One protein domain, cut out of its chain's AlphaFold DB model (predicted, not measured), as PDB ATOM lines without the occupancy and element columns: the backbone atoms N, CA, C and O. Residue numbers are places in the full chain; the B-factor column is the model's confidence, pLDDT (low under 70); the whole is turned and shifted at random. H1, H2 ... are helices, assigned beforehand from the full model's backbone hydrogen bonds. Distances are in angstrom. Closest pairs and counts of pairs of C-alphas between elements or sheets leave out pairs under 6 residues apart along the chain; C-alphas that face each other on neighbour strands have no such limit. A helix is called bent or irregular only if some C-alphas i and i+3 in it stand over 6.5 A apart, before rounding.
ATOM      1  N   ARG A  14      -7.991  33.220  20.386       92.25
ATOM      2  CA  ARG A  14      -7.060  32.406  21.176       92.25
ATOM      3  C   ARG A  14      -7.345  30.911  21.046       92.25
ATOM      4  O   ARG A  14      -6.412  30.137  20.843       92.25
ATOM      5  N   GLU A  15      -8.609  30.505  21.139       92.00
ATOM      6  CA  GLU A  15      -9.018  29.102  20.980       92.00
ATOM      7  C   GLU A  15      -8.754  28.600  19.558       92.00
ATOM      8  O   GLU A  15      -8.222  27.503  19.376       92.00
ATOM      9  N   GLN A  16      -9.050  29.419  18.546       89.56
ATOM     10  CA  GLN A  16      -8.794  29.062  17.151       89.56
ATOM     11  C   GLN A  16      -7.294  28.872  16.878       89.56
ATOM     12  O   GLN A  16      -6.898  27.885  16.256       89.56
ATOM     13  N   LEU A  17      -6.445  29.770  17.389       90.31
ATOM     14  CA  LEU A  17      -4.987  29.666  17.277       90.31
ATOM     15  C   LEU A  17      -4.419  28.499  18.093       90.31
ATOM     16  O   LEU A  17      -3.478  27.838  17.656       90.31
ATOM     17  N   ALA A  18      -4.989  28.196  19.262       90.88
ATOM     18  CA  ALA A  18      -4.607  27.017  20.040       90.88
ATOM     19  C   ALA A  18      -4.852  25.722  19.251       90.88
ATOM     20  O   ALA A  18      -3.952  24.892  19.153       90.88
ATOM     21  N   LYS A  19      -6.015  25.591  18.601       90.19
ATOM     22  CA  LYS A  19      -6.296  24.463  17.700       90.19
ATOM     23  C   LYS A  19      -5.371  24.440  16.489       90.19
ATOM     24  O   LYS A  19      -4.937  23.374  16.065       90.19
ATOM     25  N   HIS A  20      -5.053  25.606  15.923       87.56
ATOM     26  CA  HIS A  20      -4.145  25.698  14.780       87.56
ATOM     27  C   HIS A  20      -2.743  25.158  15.104       87.56
ATOM     28  O   HIS A  20      -2.121  24.509  14.266       87.56
ATOM     29  N   ARG A  21      -2.282  25.363  16.343       91.19
ATOM     30  CA  ARG A  21      -0.999  24.868  16.860       91.19
ATOM     31  C   ARG A  21      -0.986  23.378  17.216       91.19
ATOM     32  O   ARG A  21       0.083  22.840  17.474       91.19
ATOM     33  N   GLU A  22      -2.119  22.671  17.179       92.12
ATOM     34  CA  GLU A  22      -2.122  21.208  17.356       92.12
ATOM     35  C   GLU A  22      -1.392  20.481  16.209       92.12
ATOM     36  O   GLU A  22      -0.910  19.361  16.398       92.12
ATOM     37  N   ASP A  23      -1.280  21.105  15.027       91.81
ATOM     38  CA  ASP A  23      -0.441  20.607  13.932       91.81
ATOM     39  C   ASP A  23       1.026  21.028  14.158       91.81
ATOM     40  O   ASP A  23       1.328  22.228  14.148       91.81
ATOM     41  N   PRO A  24       1.969  20.074  14.298       93.12
ATOM     42  CA  PRO A  24       3.380  20.381  14.531       93.12
ATOM     43  C   PRO A  24       4.025  21.269  13.458       93.12
ATOM     44  O   PRO A  24       4.986  21.980  13.753       93.12
ATOM     45  N   LEU A  25       3.528  21.236  12.214       91.94
ATOM     46  CA  LEU A  25       4.036  22.097  11.139       91.94
ATOM     47  C   LEU A  25       3.651  23.564  11.352       91.94
ATOM     48  O   LEU A  25       4.411  24.454  10.979       91.94
ATOM     49  N   CYS A  26       2.486  23.813  11.946       91.25
ATOM     50  CA  CYS A  26       2.015  25.156  12.264       91.25
ATOM     51  C   CYS A  26       2.668  25.672  13.552       91.25
ATOM     52  O   CYS A  26       3.146  26.809  13.585       91.25
ATOM     53  N   ALA A  27       2.754  24.820  14.580       91.94
ATOM     54  CA  ALA A  27       3.350  25.145  15.877       91.94
ATOM     55  C   ALA A  27       4.770  25.719  15.754       91.94
ATOM     56  O   ALA A  27       5.099  26.694  16.423       91.94
ATOM     57  N   GLN A  28       5.572  25.199  14.813       91.50
ATOM     58  CA  GLN A  28       6.954  25.634  14.578       91.50
ATOM     59  C   GLN A  28       7.125  27.159  14.461       91.50
ATOM     60  O   GLN A  28       8.151  27.687  14.888       91.50
ATOM     61  N   CYS A  29       6.147  27.856  13.879       90.06
ATOM     62  CA  CYS A  29       6.158  29.315  13.779       90.06
ATOM     63  C   CYS A  29       5.180  29.963  14.767       90.06
ATOM     64  O   CYS A  29       5.491  30.990  15.367       90.06
ATOM     65  N   HIS A  30       3.995  29.378  14.936       91.00
ATOM     66  CA  HIS A  30       2.911  29.989  15.702       91.00
ATOM     67  C   HIS A  30       3.146  29.993  17.215       91.00
ATOM     68  O   HIS A  30       2.656  30.895  17.889       91.00
ATOM     69  N   ASP A  31       3.961  29.081  17.750       89.25
ATOM     70  CA  ASP A  31       4.345  29.117  19.168       89.25
ATOM     71  C   ASP A  31       5.091  30.408  19.534       89.25
ATOM     72  O   ASP A  31       4.962  30.898  20.651       89.25
ATOM     73  N   MET A  32       5.825  30.989  18.579       87.81
ATOM     74  CA  MET A  32       6.556  32.244  18.765       87.81
ATOM     75  C   MET A  32       5.715  33.477  18.406       87.81
ATOM     76  O   MET A  32       5.845  34.519  19.044       87.81
ATOM     77  N   ILE A  33       4.884  33.388  17.363       91.50
ATOM     78  CA  ILE A  33       4.190  34.551  16.784       91.50
ATOM     79  C   ILE A  33       2.872  34.852  17.508       91.50
ATOM     80  O   ILE A  33       2.547  36.018  17.732       91.50
ATOM     81  N   ASP A  34       2.103  33.826  17.871       92.56
ATOM     82  CA  ASP A  34       0.757  34.021  18.414       92.56
ATOM     83  C   ASP A  34       0.742  34.753  19.766       92.56
ATOM     84  O   ASP A  34      -0.109  35.631  19.917       92.56
ATOM     85  N   PRO A  35       1.644  34.477  20.738       90.88
ATOM     86  CA  PRO A  35       1.618  35.160  22.034       90.88
ATOM     87  C   PRO A  35       1.708  36.685  21.908       90.88
ATOM     88  O   PRO A  35       0.855  37.399  22.432       90.88
ATOM     89  N   ILE A  36       2.679  37.183  21.135       93.38
ATOM     90  CA  ILE A  36       2.853  38.622  20.888       93.38
ATOM     91  C   ILE A  36       1.727  39.202  20.021       93.38
ATOM     92  O   ILE A  36       1.353  40.361  20.185       93.38
ATOM     93  N   GLY A  37       1.153  38.407  19.112       93.50
ATOM     94  CA  GLY A  37       0.014  38.820  18.292       93.50
ATOM     95  C   GLY A  37      -1.255  39.019  19.122       93.50
ATOM     96  O   GLY A  37      -1.947  40.023  18.963       93.50
ATOM     97  N   LEU A  38      -1.522  38.104  20.057       94.75
ATOM     98  CA  LEU A  38      -2.678  38.155  20.955       94.75
ATOM     99  C   LEU A  38      -2.651  39.375  21.885       94.75
ATOM    100  O   LEU A  38      -3.718  39.855  22.265       94.75
ATOM    101  N   ALA A  39      -1.474  39.944  22.168       96.38
ATOM    102  CA  ALA A  39      -1.345  41.214  22.887       96.38
ATOM    103  C   ALA A  39      -2.169  42.346  22.244       96.38
ATOM    104  O   ALA A  39      -2.677  43.234  22.936       96.38
ATOM    105  N   PHE A  40      -2.327  42.303  20.917       96.19
ATOM    106  CA  PHE A  40      -3.063  43.291  20.131       96.19
ATOM    107  C   PHE A  40      -4.535  42.939  19.908       96.19
ATOM    108  O   PHE A  40      -5.234  43.708  19.254       96.19
ATOM    109  N   GLU A  41      -5.044  41.834  20.461       95.31
ATOM    110  CA  GLU A  41      -6.415  41.381  20.194       95.31
ATOM    111  C   GLU A  41      -7.471  42.406  20.645       95.31
ATOM    112  O   GLU A  41      -8.554  42.483  20.070       95.31
ATOM    113  N   ASN A  42      -7.152  43.288  21.603       96.50
ATOM    114  CA  ASN A  42      -8.032  44.401  21.972       96.50
ATOM    115  C   ASN A  42      -8.208  45.466  20.879       96.50
ATOM    116  O   ASN A  42      -9.025  46.364  21.058       96.50
ATOM    117  N   TYR A  43      -7.482  45.402  19.767       96.06
ATOM    118  CA  TYR A  43      -7.638  46.313  18.640       96.06
ATOM    119  C   TYR A  43      -8.306  45.582  17.473       96.06
ATOM    120  O   TYR A  43      -7.984  44.439  17.156       96.06
ATOM    121  N   ASP A  44      -9.300  46.215  16.857       92.56
ATOM    122  CA  ASP A  44      -9.887  45.723  15.613       92.56
ATOM    123  C   ASP A  44      -9.002  46.056  14.392       92.56
ATOM    124  O   ASP A  44      -7.963  46.712  14.496       92.56
ATOM    125  N   ALA A  45      -9.429  45.628  13.201       89.81
ATOM    126  CA  ALA A  45      -8.669  45.801  11.960       89.81
ATOM    127  C   ALA A  45      -8.414  47.269  11.552       89.81
ATOM    128  O   ALA A  45      -7.568  47.517  10.692       89.81
ATOM    129  N   ILE A  46      -9.137  48.236  12.129       94.25
ATOM    130  CA  ILE A  46      -8.924  49.673  11.899       94.25
ATOM    131  C   ILE A  46      -8.258  50.369  13.098       94.25
ATOM    132  O   ILE A  46      -8.066  51.584  13.060       94.25
ATOM    133  N   GLY A  47      -7.890  49.618  14.143       93.62
ATOM    134  CA  GLY A  47      -7.262  50.124  15.364       93.62
ATOM    135  C   GLY A  47      -8.245  50.588  16.445       93.62
ATOM    136  O   GLY A  47      -7.832  51.237  17.405       93.62
ATOM    137  N   GLY A  48      -9.539  50.291  16.311       96.75
ATOM    138  CA  GLY A  48     -10.543  50.565  17.335       96.75
ATOM    139  C   GLY A  48     -10.372  49.650  18.546       96.75
ATOM    140  O   GLY A  48     -10.260  48.436  18.396       96.75
ATOM    141  N   PHE A  49     -10.359  50.224  19.752       96.75
ATOM    142  CA  PHE A  49     -10.247  49.443  20.985       96.75
ATOM    143  C   PHE A  49     -11.566  48.732  21.326       96.75
ATOM    144  O   PHE A  49     -12.638  49.344  21.304       96.75
ATOM    145  N   ARG A  50     -11.476  47.458  21.708       96.19
ATOM    146  CA  ARG A  50     -12.584  46.575  22.075       96.19
ATOM    147  C   ARG A  50     -12.186  45.643  23.219       96.19
ATOM    148  O   ARG A  50     -11.050  45.190  23.324       96.19
ATOM    149  N   THR A  51     -13.159  45.320  24.062       95.94
ATOM    150  CA  THR A  51     -13.011  44.326  25.141       95.94
ATOM    151  C   THR A  51     -13.695  43.003  24.811       95.94
ATOM    152  O   THR A  51     -13.522  42.038  25.545       95.94
ATOM    153  N   GLN A  52     -14.469  42.962  23.724       94.69
ATOM    154  CA  GLN A  52     -15.167  41.774  23.256       94.69
ATOM    155  C   GLN A  52     -15.014  41.597  21.747       94.69
ATOM    156  O   GLN A  52     -15.035  42.579  21.000       94.69
ATOM    157  N   ASP A  53     -14.931  40.342  21.310       90.81
ATOM    158  CA  ASP A  53     -15.072  39.935  19.914       90.81
ATOM    159  C   ASP A  53     -16.221  38.953  19.775       90.81
ATOM    160  O   ASP A  53     -16.265  37.957  20.490       90.81
ATOM    161  N   LYS A  54     -17.152  39.207  18.851       87.56
ATOM    162  CA  LYS A  54     -18.266  38.281  18.555       87.56
ATOM    163  C   LYS A  54     -19.039  37.808  19.799       87.56
ATOM    164  O   LYS A  54     -19.597  36.717  19.813       87.56
ATOM    165  N   GLY A  55     -19.100  38.645  20.837       89.75
ATOM    166  CA  GLY A  55     -19.782  38.348  22.100       89.75
ATOM    167  C   GLY A  55     -18.949  37.587  23.138       89.75
ATOM    168  O   GLY A  55     -19.479  37.282  24.203       89.75
ATOM    169  N   PHE A  56     -17.674  37.311  22.864       91.69
ATOM    170  CA  PHE A  56     -16.722  36.739  23.816       91.69
ATOM    171  C   PHE A  56     -15.804  37.819  24.377       91.69
ATOM    172  O   PHE A  56     -15.408  38.728  23.647       91.69
ATOM    173  N   ASP A  57     -15.442  37.708  25.653       95.12
ATOM    174  CA  ASP A  57     -14.433  38.578  26.256       95.12
ATOM    175  C   ASP A  57     -13.050  38.303  25.655       95.12
ATOM    176  O   ASP A  57     -12.670  37.158  25.405       95.12
ATOM    177  N   ILE A  58     -12.304  39.379  25.408       95.56
ATOM    178  CA  ILE A  58     -10.957  39.306  24.852       95.56
ATOM    179  C   ILE A  58      -9.954  39.104  25.982       95.56
ATOM    180  O   ILE A  58      -9.828  39.939  26.876       95.56
ATOM    181  N   ASP A  59      -9.188  38.027  25.869       95.62
ATOM    182  CA  ASP A  59      -7.962  37.814  26.625       95.62
ATOM    183  C   ASP A  59      -6.759  38.176  25.746       95.62
ATOM    184  O   ASP A  59      -6.412  37.427  24.828       95.62
ATOM    185  N   ALA A  60      -6.133  39.319  26.034       96.81
ATOM    186  CA  ALA A  60      -4.932  39.809  25.358       96.81
ATOM    187  C   ALA A  60      -3.636  39.503  26.133       96.81
ATOM    188  O   ALA A  60      -2.580  40.041  25.810       96.81
ATOM    189  N   SER A  61      -3.701  38.654  27.163       96.94
ATOM    190  CA  SER A  61      -2.523  38.290  27.946       96.94
ATOM    191  C   SER A  61      -1.599  37.325  27.202       96.94
ATOM    192  O   SER A  61      -2.013  36.575  26.311       96.94
ATOM    193  N   GLY A  62      -0.329  37.317  27.568       94.25
ATOM    194  CA  GLY A  62       0.670  36.449  26.967       94.25
ATOM    195  C   GLY A  62       1.983  36.493  27.726       94.25
ATOM    196  O   GLY A  62       2.061  37.048  28.820       94.25
ATOM    197  N   GLU A  63       2.997  35.880  27.131       94.62
ATOM    198  CA  GLU A  63       4.358  35.834  27.656       94.62
ATOM    199  C   GLU A  63       5.329  36.241  26.546       94.62
ATOM    200  O   GLU A  63       5.114  35.933  25.365       94.62
ATOM    201  N   MET A  64       6.385  36.954  26.921       92.62
ATOM    202  CA  MET A  64       7.468  37.338  26.026       92.62
ATOM    203  C   MET A  64       8.216  36.083  25.533       92.62
ATOM    204  O   MET A  64       8.620  35.253  26.346       92.62
ATOM    205  N   PRO A  65       8.443  35.904  24.215       88.00
ATOM    206  CA  PRO A  65       9.067  34.682  23.687       88.00
ATOM    207  C   PRO A  65      10.531  34.461  24.097       88.00
ATOM    208  O   PRO A  65      11.066  33.369  23.894       88.00
ATOM    209  N   THR A  66      11.205  35.501  24.586       84.00
ATOM    210  CA  THR A  66      12.636  35.523  24.914       84.00
ATOM    211  C   THR A  66      12.923  35.016  26.325       84.00
ATOM    212  O   THR A  66      13.793  34.165  26.506       84.00
ATOM    213  N   ASP A  67      12.187  35.517  27.312       87.69
ATOM    214  CA  ASP A  67      12.408  35.311  28.750       87.69
ATOM    215  C   ASP A  67      11.190  34.719  29.478       87.69
ATOM    216  O   ASP A  67      11.338  34.199  30.586       87.69
ATOM    217  N   GLY A  68      10.016  34.706  28.839       91.31
ATOM    218  CA  GLY A  68       8.762  34.240  29.425       91.31
ATOM    219  C   GLY A  68       8.074  35.278  30.312       91.31
ATOM    220  O   GLY A  68       7.163  34.913  31.057       91.31
ATOM    221  N   ASP A  69       8.489  36.549  30.266       94.25
ATOM    222  CA  ASP A  69       7.881  37.587  31.095       94.25
ATOM    223  C   ASP A  69       6.402  37.794  30.721       94.25
ATOM    224  O   ASP A  69       6.076  37.975  29.542       94.25
ATOM    225  N   PRO A  70       5.476  37.749  31.695       96.50
ATOM    226  CA  PRO A  70       4.054  37.839  31.414       96.50
ATOM    227  C   PRO A  70       3.621  39.284  31.149       96.50
ATOM    228  O   PRO A  70       4.111  40.223  31.772       96.50
ATOM    229  N   PHE A  71       2.612  39.448  30.299       96.94
ATOM    230  CA  PHE A  71       1.904  40.707  30.077       96.94
ATOM    231  C   PHE A  71       0.400  40.458  29.953       96.94
ATOM    232  O   PHE A  71      -0.038  39.375  29.562       96.94
ATOM    233  N   VAL A  72      -0.422  41.468  30.241       97.06
ATOM    234  CA  VAL A  72      -1.890  41.362  30.149       97.06
ATOM    235  C   VAL A  72      -2.482  42.017  28.900       97.06
ATOM    236  O   VAL A  72      -3.660  41.812  28.612       97.06
ATOM    237  N   ASN A  73      -1.700  42.825  28.174       96.12
ATOM    238  CA  ASN A  73      -2.086  43.475  26.917       96.12
ATOM    239  C   ASN A  73      -0.866  44.077  26.184       96.12
ATOM    240  O   ASN A  73       0.244  44.103  26.715       96.12
ATOM    241  N   ALA A  74      -1.087  44.631  24.985       96.62
ATOM    242  CA  ALA A  74      -0.052  45.287  24.178       96.62
ATOM    243  C   ALA A  74       0.658  46.479  24.847       96.62
ATOM    244  O   ALA A  74       1.781  46.782  24.458       96.62
ATOM    245  N   VAL A  75       0.032  47.177  25.803       96.88
ATOM    246  CA  VAL A  75       0.679  48.306  26.499       96.88
ATOM    247  C   VAL A  75       1.734  47.781  27.463       96.88
ATOM    248  O   VAL A  75       2.873  48.218  27.397       96.88
ATOM    249  N   GLU A  76       1.389  46.790  28.284       97.44
ATOM    250  CA  GLU A  76       2.358  46.164  29.193       97.44
ATOM    251  C   GLU A  76       3.465  45.434  28.418       97.44
ATOM    252  O   GLU A  76       4.634  45.543  28.768       97.44
ATOM    253  N   MET A  77       3.131  44.787  27.296       96.81
ATOM    254  CA  MET A  77       4.142  44.227  26.392       96.81
ATOM    255  C   MET A  77       5.085  45.312  25.837       96.81
ATOM    256  O   MET A  77       6.288  45.089  25.717       96.81
ATOM    257  N   ALA A  78       4.564  46.496  25.498       95.06
ATOM    258  CA  ALA A  78       5.389  47.615  25.051       95.06
ATOM    259  C   ALA A  78       6.279  48.164  26.177       95.06
ATOM    260  O   ALA A  78       7.416  48.540  25.901       95.06
ATOM    261  N   ASP A  79       5.800  48.174  27.422       96.06
ATOM    262  CA  ASP A  79       6.598  48.563  28.588       96.06
ATOM    263  C   ASP A  79       7.762  47.582  28.825       96.06
ATOM    264  O   ASP A  79       8.877  48.025  29.099       96.06
ATOM    265  N   LEU A  80       7.536  46.271  28.647       95.62
ATOM    266  CA  LEU A  80       8.595  45.250  28.696       95.62
ATOM    267  C   LEU A  80       9.639  45.469  27.590       95.62
ATOM    268  O   LEU A  80      10.835  45.519  27.862       95.62
ATOM    269  N   LEU A  81       9.194  45.684  26.348       93.62
ATOM    270  CA  LEU A  81      10.093  45.974  25.226       93.62
ATOM    271  C   LEU A  81      10.891  47.269  25.426       93.62
ATOM    272  O   LEU A  81      12.035  47.356  24.996       93.62
ATOM    273  N   ALA A  82      10.305  48.286  26.060       92.19
ATOM    274  CA  ALA A  82      10.955  49.579  26.257       92.19
ATOM    275  C   ALA A  82      12.139  49.527  27.237       92.19
ATOM    276  O   ALA A  82      12.987  50.422  27.201       92.19
ATOM    277  N   VAL A  83      12.192  48.516  28.110       92.44
ATOM    278  CA  VAL A  83      13.286  48.318  29.075       92.44
ATOM    279  C   VAL A  83      14.290  47.246  28.646       92.44
ATOM    280  O   VAL A  83      15.299  47.066  29.325       92.44
TER     281      VAL A  83
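AT A GLANCE: This is residues 14 to 83 of the 149 residues of an uncharacterized protein of Enhygromyxa salina (UniProt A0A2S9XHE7). A helical hairpin of H1 and the longer H2 leads into a long looping stretch, residues 39 to 73, after which H3 is set crosswise near the far end of H2. The 70 printed residues hold three named helices, H1, H2, H3 in that order, and no named strand; the class is all helix, though only 32 residues are in helices. The whole is compact, with a radius of gyration of the C-alphas of 12.7 A and spans of 35 by 33 by 18 A.

HOW THE PARTS SIT: H1, residues 14 to 20, and H2, residues 24 to 38, form a helical hairpin and touch, the closest C-alphas being those of His 20 and Cys 26, 6.7 A apart. They run opposite ways at a shallow tilt of 17 degrees. H3, residues 74 to 83, is close to H2 but not clearly touching, about perpendicular at 90 degrees; the closest C-alphas, of Ile 36 and Met 77, are 8.0 A apart. H1 and H3 are apart. Every O i to N i+4 pair is within hydrogen-bond range in H1 and H3, and 7 of 11 in H2.

IN THESE COORDINATES: H1 begins at C-alpha 14 (-7.060, 32.406, 21.176) and is 9.7 A long. H2, 19.8 A, is only just irregular: C-alphas 32 and 35 are 6.6 A apart. H3, 14.5 A, ends at C-alpha 83 (13.286, 48.318, 29.075).

THE WHOLE: The C-alphas farthest apart, of Gly 55 and Val 83, are 35.2 A apart. The link from H1 to H2 is tight, that from H2 to H3 long. The printed part has no cut, and no printed residue is under 70 in pLDDT.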